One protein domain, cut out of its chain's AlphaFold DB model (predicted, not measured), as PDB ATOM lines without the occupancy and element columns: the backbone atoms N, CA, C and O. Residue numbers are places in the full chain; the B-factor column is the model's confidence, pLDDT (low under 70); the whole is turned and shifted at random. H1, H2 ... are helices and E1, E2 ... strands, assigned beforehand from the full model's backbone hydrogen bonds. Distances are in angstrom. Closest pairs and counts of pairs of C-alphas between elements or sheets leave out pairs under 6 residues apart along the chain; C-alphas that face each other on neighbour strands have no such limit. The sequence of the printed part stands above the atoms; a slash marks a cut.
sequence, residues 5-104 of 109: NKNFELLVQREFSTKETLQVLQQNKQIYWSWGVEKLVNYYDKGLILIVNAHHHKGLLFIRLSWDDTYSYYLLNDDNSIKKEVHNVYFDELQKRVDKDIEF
ATOM      1  N   ASN A   5      71.382 102.630 119.604       54.62
ATOM      2  CA  ASN A   5      69.915 102.696 119.582       54.62
ATOM      3  C   ASN A   5      69.250 101.721 118.595       54.62
ATOM      4  O   ASN A   5      68.152 101.252 118.860       54.62
ATOM      5  N   LYS A   6      69.888 101.377 117.467       56.66
ATOM      6  CA  LYS A   6      69.209 100.595 116.414       56.66
ATOM      7  C   LYS A   6      68.873  99.155 116.818       56.66
ATOM      8  O   LYS A   6      67.857  98.645 116.362       56.66
ATOM      9  N   ASN A   7      69.688  98.521 117.661       73.50
ATOM     10  CA  ASN A   7      69.453  97.128 118.055       73.50
ATOM     11  C   ASN A   7      68.414  97.021 119.180       73.50
ATOM     12  O   ASN A   7      67.621  96.085 119.184       73.50
ATOM     13  N   PHE A   8      68.359  97.993 120.097       81.75
ATOM     14  CA  PHE A   8      67.414  97.952 121.215       81.75
ATOM     15  C   PHE A   8      65.968  98.239 120.806       81.75
ATOM     16  O   PHE A   8      65.067  97.634 121.380       81.75
ATOM     17  N   GLU A   9      65.728  99.068 119.784       84.06
ATOM     18  CA  GLU A   9      64.376  99.307 119.240       84.06
ATOM     19  C   GLU A   9      63.663  98.015 118.800       84.06
ATOM     20  O   GLU A   9      62.447  97.909 118.901       84.06
ATOM     21  N   LEU A  10      64.414  97.008 118.345       86.12
ATOM     22  CA  LEU A  10      63.859  95.705 117.961       86.12
ATOM     23  C   LEU A  10      63.616  94.785 119.165       86.12
ATOM     24  O   LEU A  10      62.857  93.821 119.069       86.12
ATOM     25  N   LEU A  11      64.276  95.064 120.291       89.00
ATOM     26  CA  LEU A  11      64.168  94.281 121.514       89.00
ATOM     27  C   LEU A  11      63.128  94.845 122.476       89.00
ATOM     28  O   LEU A  11      62.619  94.091 123.288       89.00
ATOM     29  N   VAL A  12      62.780  96.125 122.445       91.75
ATOM     30  CA  VAL A  12      61.750  96.658 123.350       91.75
ATOM     31  C   VAL A  12      60.361  96.076 123.058       91.75
ATOM     32  O   VAL A  12      60.067  95.650 121.943       91.75
ATOM     33  N   GLN A  13      59.487  96.049 124.069       92.69
ATOM     34  CA  GLN A  13      58.079  95.662 123.899       92.69
ATOM     35  C   GLN A  13      57.148  96.707 124.504       92.69
ATOM     36  O   GLN A  13      56.582  97.521 123.776       92.69
ATOM     37  N   ARG A  14      57.014  96.706 125.831       93.44
ATOM     38  CA  ARG A  14      56.132  97.616 126.566       93.44
ATOM     39  C   ARG A  14      56.909  98.502 127.523       93.44
ATOM     40  O   ARG A  14      58.047  98.205 127.881       93.44
ATOM     41  N   GLU A  15      56.253  99.571 127.944       95.56
ATOM     42  CA  GLU A  15      56.742 100.429 129.015       95.56
ATOM     43  C   GLU A  15      56.576  99.742 130.374       95.56
ATOM     44  O   GLU A  15      55.625  98.982 130.603       95.56
ATOM     45  N   PHE A  16      57.523  99.996 131.271       96.00
ATOM     46  CA  PHE A  16      57.534  99.498 132.636       96.00
ATOM     47  C   PHE A  16      58.367 100.404 133.548       96.00
ATOM     48  O   PHE A  16      59.192 101.203 133.107       96.00
ATOM     49  N   SER A  17      58.187 100.246 134.859       96.12
ATOM     50  CA  SER A  17      58.983 100.972 135.846       96.12
ATOM     51  C   SER A  17      60.398 100.389 135.930       96.12
ATOM     52  O   SER A  17      60.658  99.376 136.593       96.12
ATOM     53  N   THR A  18      61.356 101.051 135.275       94.62
ATOM     54  CA  THR A  18      62.785 100.696 135.368       94.62
ATOM     55  C   THR A  18      63.317 100.842 136.794       94.62
ATOM     56  O   THR A  18      64.204 100.097 137.208       94.62
ATOM     57  N   LYS A  19      62.724 101.746 137.584       95.75
ATOM     58  CA  LYS A  19      63.044 101.945 139.002       95.75
ATOM     59  C   LYS A  19      62.618 100.763 139.872       95.75
ATOM     60  O   LYS A  19      63.410 100.324 140.698       95.75
ATOM     61  N   GLU A  20      61.404 100.242 139.696       95.62
ATOM     62  CA  GLU A  20      60.948  99.041 140.419       95.62
ATOM     63  C   GLU A  20      61.776  97.823 140.023       95.62
ATOM     64  O   GLU A  20      62.239  97.071 140.875       95.62
ATOM     65  N   THR A  21      62.071  97.686 138.732       96.44
ATOM     66  CA  THR A  21      62.925  96.598 138.238       96.44
ATOM     67  C   THR A  21      64.331  96.675 138.830       96.44
ATOM     68  O   THR A  21      64.903  95.659 139.215       96.44
ATOM     69  N   LEU A  22      64.885  97.880 138.991       96.75
ATOM     70  CA  LEU A  22      66.159  98.057 139.680       96.75
ATOM     71  C   LEU A  22      66.083  97.641 141.158       96.75
ATOM     72  O   LEU A  22      67.035  97.052 141.660       96.75
ATOM     73  N   GLN A  23      64.965  97.891 141.848       96.75
ATOM     74  CA  GLN A  23      64.772  97.417 143.225       96.75
ATOM     75  C   GLN A  23      64.748  95.887 143.299       96.75
ATOM     76  O   GLN A  23      65.361  95.323 144.201       96.75
ATOM     77  N   VAL A  24      64.114  95.222 142.326       96.19
ATOM     78  CA  VAL A  24      64.125  93.754 142.198       96.19
ATOM     79  C   VAL A  24      65.555  93.238 142.019       96.19
ATOM     80  O   VAL A  24      65.995  92.356 142.753       96.19
ATOM     81  N   LEU A  25      66.332  93.838 141.113       96.81
ATOM     82  CA  LEU A  25      67.743  93.479 140.901       96.81
ATOM     83  C   LEU A  25      68.631  93.747 142.122       96.81
ATOM     84  O   LEU A  25      69.707  93.166 142.225       96.81
ATOM     85  N   GLN A  26      68.206  94.628 143.027       96.06
ATOM     86  CA  GLN A  26      68.932  95.018 144.237       96.06
ATOM     87  C   GLN A  26      68.402  94.341 145.508       96.06
ATOM     88  O   GLN A  26      68.848  94.697 146.603       96.06
ATOM     89  N   GLN A  27      67.482  93.372 145.389       94.94
ATOM     90  CA  GLN A  27      66.885  92.685 146.536       94.94
ATOM     91  C   GLN A  27      67.965  92.113 147.464       94.94
ATOM     92  O   GLN A  27      67.949  92.371 148.669       94.94
ATOM     93  N   ASN A  28      68.956  91.415 146.902       95.44
ATOM     94  CA  ASN A  28      70.212  91.122 147.582       95.44
ATOM     95  C   ASN A  28      71.317  92.085 147.119       95.44
ATOM     96  O   ASN A  28      71.896  91.921 146.044       95.44
ATOM     97  N   LYS A  29      71.643  93.085 147.942       95.12
ATOM     98  CA  LYS A  29      72.642  94.111 147.598       95.12
ATOM     99  C   LYS A  29      74.050  93.559 147.387       95.12
ATOM    100  O   LYS A  29      74.766  94.091 146.550       95.12
ATOM    101  N   GLN A  30      74.440  92.512 148.117       95.00
ATOM    102  CA  GLN A  30      75.775  91.925 147.989       95.00
ATOM    103  C   GLN A  30      75.965  91.295 146.606       95.00
ATOM    104  O   GLN A  30      76.988  91.536 145.974       95.00
ATOM    105  N   ILE A  31      74.948  90.574 146.124       95.38
ATOM    106  CA  ILE A  31      74.913  90.018 144.764       95.38
ATOM    107  C   ILE A  31      74.936  91.144 143.726       95.38
ATOM    108  O   ILE A  31      75.721  91.131 142.791       95.38
ATOM    109  N   TYR A  32      74.109  92.174 143.901       96.81
ATOM    110  CA  TYR A  32      74.091  93.283 142.946       96.81
ATOM    111  C   TYR A  32      75.445  94.013 142.860       96.81
ATOM    112  O   TYR A  32      75.867  94.430 141.783       96.81
ATOM    113  N   TRP A  33      76.135  94.184 143.991       95.81
ATOM    114  CA  TRP A  33      77.449  94.825 144.020       95.81
ATOM    115  C   TRP A  33      78.548  93.972 143.389       95.81
ATOM    116  O   TRP A  33      79.450  94.554 142.786       95.81
ATOM    117  N   SER A  34      78.478  92.637 143.467       95.81
ATOM    118  CA  SER A  34      79.477  91.776 142.818       95.81
ATOM    119  C   SER A  34      79.448  91.887 141.294       95.81
ATOM    120  O   SER A  34      80.481  91.724 140.661       95.81
ATOM    121  N   TRP A  35      78.325  92.292 140.696       97.00
ATOM    122  CA  TRP A  35      78.226  92.499 139.246       97.00
ATOM    123  C   TRP A  35      79.060  93.677 138.714       97.00
ATOM    124  O   TRP A  35      79.177  93.845 137.497       97.00
ATOM    125  N   GLY A  36      79.585  94.542 139.591       96.62
ATOM    126  CA  GLY A  36      80.419  95.675 139.184       96.62
ATOM    127  C   GLY A  36      79.698  96.640 138.239       96.62
ATOM    128  O   GLY A  36      80.241  97.001 137.199       96.62
ATOM    129  N   VAL A  37      78.453  97.015 138.556       97.00
ATOM    130  CA  VAL A  37      77.643  97.901 137.702       97.00
ATOM    131  C   VAL A  37      78.270  99.296 137.620       97.00
ATOM    132  O   VAL A  37      78.289 100.035 138.603       97.00
ATOM    133  N   GLU A  38      78.726  99.684 136.432       96.12
ATOM    134  CA  GLU A  38      79.379 100.976 136.180       96.12
ATOM    135  C   GLU A  38      78.379 102.064 135.783       96.12
ATOM    136  O   GLU A  38      78.540 103.241 136.113       96.12
ATOM    137  N   LYS A  39      77.333 101.679 135.042       95.25
ATOM    138  CA  LYS A  39      76.342 102.616 134.514       95.25
ATOM    139  C   LYS A  39      74.968 101.980 134.393       95.25
ATOM    140  O   LYS A  39      74.836 100.838 133.966       95.25
ATOM    141  N   LEU A  40      73.953 102.784 134.699       95.44
ATOM    142  CA  LEU A  40      72.540 102.485 134.497       95.44
ATOM    143  C   LEU A  40      71.970 103.442 133.453       95.44
ATOM    144  O   LEU A  40      72.189 104.652 133.536       95.44
ATOM    145  N   VAL A  41      71.239 102.914 132.475       94.69
ATOM    146  CA  VAL A  41      70.547 103.718 131.463       94.69
ATOM    147  C   VAL A  41      69.106 103.245 131.349       94.69
ATOM    148  O   VAL A  41      68.842 102.072 131.094       94.69
ATOM    149  N   ASN A  42      68.176 104.177 131.531       94.88
ATOM    150  CA  ASN A  42      66.773 103.974 131.202       94.88
ATOM    151  C   ASN A  42      66.578 104.221 129.699       94.88
ATOM    152  O   ASN A  42      66.849 105.320 129.209       94.88
ATOM    153  N   TYR A  43      66.122 103.201 128.979       93.12
ATOM    154  CA  TYR A  43      65.799 103.278 127.562       93.12
ATOM    155  C   TYR A  43      64.308 103.562 127.376       93.12
ATOM    156  O   TYR A  43      63.513 102.642 127.190       93.12
ATOM    157  N   TYR A  44      63.936 104.844 127.450       92.50
ATOM    158  CA  TYR A  44      62.568 105.332 127.207       92.50
ATOM    159  C   TYR A  44      61.479 104.579 127.993       92.50
ATOM    160  O   TYR A  44      60.416 104.306 127.447       92.50
ATOM    161  N   ASP A  45      61.773 104.165 129.229       94.50
ATOM    162  CA  ASP A  45      60.913 103.330 130.082       94.50
ATOM    163  C   ASP A  45      60.523 101.971 129.475       94.50
ATOM    164  O   ASP A  45      59.689 101.254 130.013       94.50
ATOM    165  N   LYS A  46      61.165 101.567 128.378       94.12
ATOM    166  CA  LYS A  46      60.941 100.299 127.668       94.12
ATOM    167  C   LYS A  46      62.083  99.307 127.834       94.12
ATOM    168  O   LYS A  46      61.983  98.161 127.392       94.12
ATOM    169  N   GLY A  47      63.166  99.730 128.478       95.19
ATOM    170  CA  GLY A  47      64.286  98.870 128.807       95.19
ATOM    171  C   GLY A  47      65.196  99.463 129.873       95.19
ATOM    172  O   GLY A  47      65.360 100.678 129.976       95.19
ATOM    173  N   LEU A  48      65.815  98.588 130.656       96.81
ATOM    174  CA  LEU A  48      66.844  98.924 131.629       96.81
ATOM    175  C   LEU A  48      68.176  98.350 131.145       96.81
ATOM    176  O   LEU A  48      68.309  97.140 130.982       96.81
ATOM    177  N   ILE A  49      69.154  99.219 130.915       95.88
ATOM    178  CA  ILE A  49      70.507  98.837 130.508       95.88
ATOM    179  C   ILE A  49      71.442  98.990 131.705       95.88
ATOM    180  O   ILE A  49      71.498 100.055 132.325       95.88
ATOM    181  N   LEU A  50      72.215  97.944 131.979       96.44
ATOM    182  CA  LEU A  50      73.320  97.933 132.925       96.44
ATOM    183  C   LEU A  50      74.620  97.700 132.152       96.44
ATOM    184  O   LEU A  50      74.699  96.781 131.340       96.44
ATOM    185  N   ILE A  51      75.638  98.515 132.412       95.56
ATOM    186  CA  ILE A  51      77.021  98.189 132.048       95.56
ATOM    187  C   ILE A  51      77.625  97.475 133.252       95.56
ATOM    188  O   ILE A  51      77.713  98.077 134.323       95.56
ATOM    189  N   VAL A  52      77.975  96.202 133.086       96.12
ATOM    190  CA  VAL A  52      78.455  95.320 134.158       96.12
ATOM    191  C   VAL A  52      79.884  94.864 133.889       96.12
ATOM    192  O   VAL A  52      80.298  94.730 132.735       96.12
ATOM    193  N   ASN A  53      80.623  94.590 134.960       95.81
ATOM    194  CA  ASN A  53      81.972  94.031 134.924       95.81
ATOM    195  C   ASN A  53      82.032  92.782 135.814       95.81
ATOM    196  O   ASN A  53      82.830  92.696 136.745       95.81
ATOM    197  N   ALA A  54      81.131  91.843 135.532       94.75
ATOM    198  CA  ALA A  54      80.980  90.596 136.262       94.75
ATOM    199  C   ALA A  54      81.992  89.540 135.772       94.75
ATOM    200  O   ALA A  54      82.656  89.702 134.737       94.75
ATOM    201  N   HIS A  55      82.125  88.443 136.509       93.69
ATOM    202  CA  HIS A  55      83.124  87.411 136.257       93.69
ATOM    203  C   HIS A  55      82.973  86.747 134.874       93.69
ATOM    204  O   HIS A  55      83.955  86.604 134.142       93.69
ATOM    205  N   HIS A  56      81.758  86.345 134.488       93.88
ATOM    206  CA  HIS A  56      81.475  85.637 133.224       93.88
ATOM    207  C   HIS A  56      80.995  86.560 132.100       93.88
ATOM    208  O   HIS A  56      81.054  86.199 130.914       93.88
ATOM    209  N   HIS A  57      80.505  87.751 132.450       94.75
ATOM    210  CA  HIS A  57      80.028  88.736 131.486       94.75
ATOM    211  C   HIS A  57      80.494  90.150 131.817       94.75
ATOM    212  O   HIS A  57      80.228  90.680 132.891       94.75
ATOM    213  N   LYS A  58      81.127  90.781 130.829       94.62
ATOM    214  CA  LYS A  58      81.534  92.184 130.857       94.62
ATOM    215  C   LYS A  58      80.889  92.875 129.670       94.62
ATOM    216  O   LYS A  58      80.906  92.320 128.574       94.62
ATOM    217  N   GLY A  59      80.307  94.044 129.899       92.88
ATOM    218  CA  GLY A  59      79.592  94.796 128.874       92.88
ATOM    219  C   GLY A  59      78.122  94.992 129.223       92.88
ATOM    220  O   GLY A  59      77.775  95.267 130.370       92.88
ATOM    221  N   LEU A  60      77.250  94.909 128.221       94.94
ATOM    222  CA  LEU A  60      75.858  95.336 128.356       94.94
ATOM    223  C   LEU A  60      74.949  94.185 128.797       94.94
ATOM    224  O   LEU A  60      74.955  93.105 128.204       94.94
ATOM    225  N   LEU A  61      74.132  94.462 129.806       96.12
ATOM    226  CA  LEU A  61      72.954  93.702 130.198       96.12
ATOM    227  C   LEU A  61      71.729  94.575 129.909       96.12
ATOM    228  O   LEU A  61      71.573  95.644 130.496       96.12
ATOM    229  N   PHE A  62      70.862  94.133 129.005       96.31
ATOM    230  CA  PHE A  62      69.605  94.804 128.677       96.31
ATOM    231  C   PHE A  62      68.432  93.997 129.216       96.31
ATOM    232  O   PHE A  62      68.350  92.799 128.972       96.31
ATOM    233  N   ILE A  63      67.517  94.647 129.926       97.12
ATOM    234  CA  ILE A  63      66.338  94.030 130.532       97.12
ATOM    235  C   ILE A  63      65.097  94.733 129.994       97.12
ATOM    236  O   ILE A  63      65.031  95.962 129.998       97.12
ATOM    237  N   ARG A  64      64.095  93.960 129.583       96.12
ATOM    238  CA  ARG A  64      62.768  94.454 129.193       96.12
ATOM    239  C   ARG A  64      61.676  93.713 129.953       96.12
ATOM    240  O   ARG A  64      61.878  92.568 130.360       96.12
ATOM    241  N   LEU A  65      60.505  94.331 130.041       96.62
ATOM    242  CA  LEU A  65      59.273  93.644 130.403       96.62
ATOM    243  C   LEU A  65      58.533  93.220 129.131       96.62
ATOM    244  O   LEU A  65      58.406  94.006 128.186       96.62
ATOM    245  N   SER A  66      58.073  91.977 129.104       94.31
ATOM    246  CA  SER A  66      57.305  91.400 128.011       94.31
ATOM    247  C   SER A  66      55.797  91.594 128.192       94.31
ATOM    248  O   SER A  66      55.319  91.969 129.262       94.31
ATOM    249  N   TRP A  67      55.024  91.398 127.120       92.00
ATOM    250  CA  TRP A  67      53.561  91.571 127.144       92.00
ATOM    251  C   TRP A  67      52.834  90.650 128.127       92.00
ATOM    252  O   TRP A  67      51.754  91.001 128.587       92.00
ATOM    253  N   ASP A  68      53.432  89.509 128.456       93.31
ATOM    254  CA  ASP A  68      52.929  88.498 129.387       93.31
ATOM    255  C   ASP A  68      53.339  88.750 130.850       93.31
ATOM    256  O   ASP A  68      53.299  87.835 131.670       93.31
ATOM    257  N   ASP A  69      53.749  89.981 131.171       91.50
ATOM    258  CA  ASP A  69      54.199  90.413 132.500       91.50
ATOM    259  C   ASP A  69      55.429  89.649 133.033       91.50
ATOM    260  O   ASP A  69      55.723  89.669 134.229       91.50
ATOM    261  N   THR A  70      56.202  89.018 132.145       95.88
ATOM    262  CA  THR A  70      57.501  88.423 132.480       95.88
ATOM    263  C   THR A  70      58.657  89.300 132.016       95.88
ATOM    264  O   THR A  70      58.533  90.118 131.104       95.88
ATOM    265  N   TYR A  71      59.824  89.137 132.629       97.50
ATOM    266  CA  TYR A  71      61.047  89.784 132.176       97.50
ATOM    267  C   TYR A  71      61.742  88.964 131.089       97.50
ATOM    268  O   TYR A  71      61.749  87.731 131.094       97.50
ATOM    269  N   SER A  72      62.403  89.673 130.179       97.25
ATOM    270  CA  SER A  72      63.451  89.116 129.326       97.25
ATOM    271  C   SER A  72      64.734  89.910 129.523       97.25
ATOM    272  O   SER A  72      64.680  91.134 129.669       97.25
ATOM    273  N   TYR A  73      65.882  89.241 129.477       97.19
ATOM    274  CA  TYR A  73      67.173  89.916 129.502       97.19
ATOM    275  C   TYR A  73      68.136  89.390 128.447       97.19
ATOM    276  O   TYR A  73      68.050  88.250 127.996       97.19
ATOM    277  N   TYR A  74      69.059  90.261 128.062       96.25
ATOM    278  CA  TYR A  74      69.985  90.068 126.964       96.25
ATOM    279  C   TYR A  74      71.378  90.476 127.415       96.25
ATOM    280  O   TYR A  74      71.572  91.577 127.932       96.25
ATOM    281  N   LEU A  75      72.343  89.595 127.196       95.81
ATOM    282  CA  LEU A  75      73.759  89.886 127.353       95.81
ATOM    283  C   LEU A  75      74.302  90.238 125.974       95.81
ATOM    284  O   LEU A  75      74.175  89.432 125.048       95.81
ATOM    285  N   LEU A  76      74.888  91.422 125.826       92.44
ATOM    286  CA  LEU A  76      75.457  91.871 124.559       92.44
ATOM    287  C   LEU A  76      76.978  91.968 124.649       92.44
ATOM    288  O   LEU A  76      77.522  92.351 125.686       92.44
ATOM    289  N   ASN A  77      77.641  91.624 123.548       85.94
ATOM    290  CA  ASN A  77      79.072  91.849 123.355       85.94
ATOM    291  C   ASN A  77      79.357  93.335 123.058       85.94
ATOM    292  O   ASN A  77      78.440  94.117 122.798       85.94
ATOM    293  N   ASP A  78      80.636  93.710 123.027       82.06
ATOM    294  CA  ASP A  78      81.087  95.085 122.744       82.06
ATOM    295  C   ASP A  78      80.663  95.604 121.355       82.06
ATOM    296  O   ASP A  78      80.546  96.811 121.140       82.06
ATOM    297  N   ASP A  79      80.405  94.699 120.406       82.44
ATOM    298  CA  ASP A  79      79.898  95.006 119.063       82.44
ATOM    299  C   ASP A  79      78.359  95.115 118.997       82.44
ATOM    300  O   ASP A  79      77.789  95.247 117.912       82.44
ATOM    301  N   ASN A  80      77.679  95.081 120.148       78.19
ATOM    302  CA  ASN A  80      76.223  95.040 120.304       78.19
ATOM    303  C   ASN A  80      75.543  93.797 119.698       78.19
ATOM    304  O   ASN A  80      74.323  93.819 119.487       78.19
ATOM    305  N   SER A  81      76.282  92.719 119.418       85.88
ATOM    306  CA  SER A  81      75.684  91.420 119.096       85.88
ATOM    307  C   SER A  81      75.133  90.750 120.357       85.88
ATOM    308  O   SER A  81      75.685  90.886 121.453       85.88
ATOM    309  N   ILE A  82      74.021  90.024 120.218       91.56
ATOM    310  CA  ILE A  82      73.415  89.278 121.327       91.56
ATOM    311  C   ILE A  82      74.273  88.038 121.591       91.56
ATOM    312  O   ILE A  82      74.327  87.121 120.775       91.56
ATOM    313  N   LYS A  83      74.931  88.006 122.750       92.50
ATOM    314  CA  LYS A  83      75.675  86.842 123.250       92.50
ATOM    315  C   LYS A  83      74.728  85.801 123.837       92.50
ATOM    316  O   LYS A  83      74.940  84.603 123.672       92.50
ATOM    317  N   LYS A  84      73.714  86.265 124.567       94.62
ATOM    318  CA  LYS A  84      72.712  85.423 125.223       94.62
ATOM    319  C   LYS A  84      71.409  86.185 125.387       94.62
ATOM    320  O   LYS A  84      71.429  87.373 125.692       94.62
ATOM    321  N   GLU A  85      70.300  85.476 125.261       95.81
ATOM    322  CA  GLU A  85      68.965  85.963 125.588       95.81
ATOM    323  C   GLU A  85      68.249  84.961 126.489       95.81
ATOM    324  O   GLU A  85      68.447  83.747 126.384       95.81
ATOM    325  N   VAL A  86      67.456  85.481 127.419       97.38
ATOM    326  CA  VAL A  86      66.638  84.696 128.339       97.38
ATOM    327  C   VAL A  86      65.267  85.351 128.427       97.38
ATOM    328  O   VAL A  86      65.159  86.569 128.566       97.38
ATOM    329  N   HIS A  87      64.223  84.532 128.340       97.06
ATOM    330  CA  HIS A  87      62.823  84.955 128.312       97.06
ATOM    331  C   HIS A  87      62.030  84.309 129.446       97.06
ATOM    332  O   HIS A  87      62.490  83.335 130.048       97.06
ATOM    333  N   ASN A  88      60.818  84.817 129.678       96.19
ATOM    334  CA  ASN A  88      59.840  84.265 130.617       96.19
ATOM    335  C   ASN A  88      60.378  84.180 132.052       96.19
ATOM    336  O   ASN A  88      60.236  83.163 132.731       96.19
ATOM    337  N   VAL A  89      61.049  85.244 132.497       96.88
ATOM    338  CA  VAL A  89      61.651  85.323 133.829       96.88
ATOM    339  C   VAL A  89      60.698  86.045 134.773       96.88
ATOM    340  O   VAL A  89      60.404  87.225 134.584       96.88
ATOM    341  N   TYR A  90      60.224  85.354 135.804       96.00
ATOM    342  CA  TYR A  90      59.424  85.983 136.853       96.00
ATOM    343  C   TYR A  90      60.263  86.960 137.684       96.00
ATOM    344  O   TYR A  90      61.484  86.828 137.794       96.00
ATOM    345  N   PHE A  91      59.604  87.969 138.257       93.88
ATOM    346  CA  PHE A  91      60.276  89.047 138.987       93.88
ATOM    347  C   PHE A  91      61.123  88.526 140.162       93.88
ATOM    348  O   PHE A  91      62.231  89.003 140.380       93.88
ATOM    349  N   ASP A  92      60.641  87.512 140.877       94.44
ATOM    350  CA  ASP A  92      61.301  86.884 142.025       94.44
ATOM    351  C   ASP A  92      62.515  86.025 141.630       94.44
ATOM    352  O   ASP A  92      63.409  85.786 142.443       94.44
ATOM    353  N   GLU A  93      62.595  85.602 140.367       96.31
ATOM    354  CA  GLU A  93      63.741  84.875 139.824       96.31
ATOM    355  C   GLU A  93      64.769  85.778 139.130       96.31
ATOM    356  O   GLU A  93      65.902  85.341 138.907       96.31
ATOM    357  N   LEU A  94      64.408  87.018 138.784       97.19
ATOM    358  CA  LEU A  94      65.198  87.875 137.896       97.19
ATOM    359  C   LEU A  94      66.637  88.062 138.382       97.19
ATOM    360  O   LEU A  94      67.574  87.779 137.635       97.19
ATOM    361  N   GLN A  95      66.823  88.480 139.638       97.31
ATOM    362  CA  GLN A  95      68.160  88.700 140.195       97.31
ATOM    363  C   GLN A  95      68.999  87.415 140.154       97.31
ATOM    364  O   GLN A  95      70.149  87.436 139.722       97.31
ATOM    365  N   LYS A  96      68.412  86.285 140.557       96.62
ATOM    366  CA  LYS A  96      69.093  84.986 140.620       96.62
ATOM    367  C   LYS A  96      69.485  84.468 139.235       96.62
ATOM    368  O   LYS A  96      70.548  83.872 139.081       96.62
ATOM    369  N   ARG A  97      68.624  84.654 138.231       97.00
ATOM    370  CA  ARG A  97      68.869  84.229 136.843       97.00
ATOM    371  C   ARG A  97      69.981  85.055 136.207       97.00
ATOM    372  O   ARG A  97      70.892  84.475 135.624       97.00
ATOM    373  N   VAL A  98      69.930  86.376 136.389       97.31
ATOM    374  CA  VAL A  98      70.986  87.292 135.940       97.31
ATOM    375  C   VAL A  98      72.309  86.931 136.605       97.31
ATOM    376  O   VAL A  98      73.275  86.668 135.896       97.31
ATOM    377  N   ASP A  99      72.341  86.827 137.936       96.81
ATOM    378  CA  ASP A  99      73.550  86.487 138.691       96.81
ATOM    379  C   ASP A  99      74.186  85.179 138.212       96.81
ATOM    380  O   ASP A  99      75.379  85.136 137.911       96.81
ATOM    381  N   LYS A 100      73.366  84.134 138.044       96.00
ATOM    382  CA  LYS A 100      73.809  82.830 137.540       96.00
ATOM    383  C   LYS A 100      74.514  82.925 136.185       96.00
ATOM    384  O   LYS A 100      75.415  82.136 135.908       96.00
ATOM    385  N   ASP A 101      74.071  83.846 135.338       95.62
ATOM    386  CA  ASP A 101      74.558  83.991 133.973       95.62
ATOM    387  C   ASP A 101      75.764  84.925 133.841       95.62
ATOM    388  O   ASP A 101      76.540  84.756 132.898       95.62
ATOM    389  N   ILE A 102      75.920  85.903 134.741       95.62
ATOM    390  CA  ILE A 102      76.968  86.928 134.625       95.62
ATOM    391  C   ILE A 102      78.087  86.797 135.656       95.62
ATOM    392  O   ILE A 102      79.213  87.167 135.336       95.62
ATOM    393  N   GLU A 103      77.816  86.261 136.846       93.31
ATOM    394  CA  GLU A 103      78.742  86.317 137.987       93.31
ATOM    395  C   GLU A 103      78.973  84.953 138.639       93.31
ATOM    396  O   GLU A 103      80.119  84.564 138.832       93.31
ATOM    397  N   PHE A 104      77.907  84.210 138.957       90.38
ATOM    398  CA  PHE A 104      77.958  83.053 139.855       90.38
ATOM    399  C   PHE A 104      79.074  82.051 139.522       90.38
ATOM    400  O   PHE A 104      79.126  81.464 138.437       90.38
TER     401      PHE A 104
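What this domain is: This is residues 5 to 104 of the 109 residues of an uncharacterized protein of Flavobacterium petrolei (UniProt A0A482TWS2). A twisted sheet of five antiparallel strands has H2 and H4 packed on one face, meeting nearly at a right angle, with short H1 on the opposite face and H3 off the sheet, close to H2 and H4. The printed part has 100 residues with four named helices and five named strands, in the order H1 H2 H3 E1 E2 E3 E4 E5 H4, class mixed. The sheet, E1 E2 E3 E4 E5, is a meander, each strand the antiparallel neighbour of the one before. The whole is compact, radius of gyration of the C-alphas 12.2 A, spans 30 by 29 by 21 A.

How they stand to each other: Hairpin E1, residues 39 to 43, and E2, residues 47 to 53, has N 41 and O 49 within hydrogen-bond range, 2.9 A. Also within range are N 50 and O 61 of E3, residues 58 to 65, 2.8 A; N 62 and O 74 of E4, residues 71 to 76, 2.9 A; N 73 and O 86 of E5, residues 82 to 89, 2.9 A. H2, residues 18 to 25, touches residues 91 to 95 alone of H4, residues 91 to 102; the closest C-alphas, of Leu 25 and Gln 95, are 4.8 A apart. H3, residues 29 to 34, is close but not clearly touching H4. H1, residues 5 to 11, has a height over the sheet of 8.3 A. Every O i to N i+4 pair is within range in H2 and H3, 6 of 8 in H4, and 1 of 3 in H1, with 3 of 4 O i to N i+3 pairs.

Where its parts are: H1 begins at C-alpha 5 (69.915, 102.696, 119.582). E3 spans 22.3 A and H4 17.4 A, ending at C-alpha 102 (76.968, 86.928, 134.625).

The domain as a whole: The farthest C-alphas, of Lys 6 and Gln 30, are 33.4 A apart. The printed part has no cut and no long link; pLDDT is under 70 at residues 5 to 6.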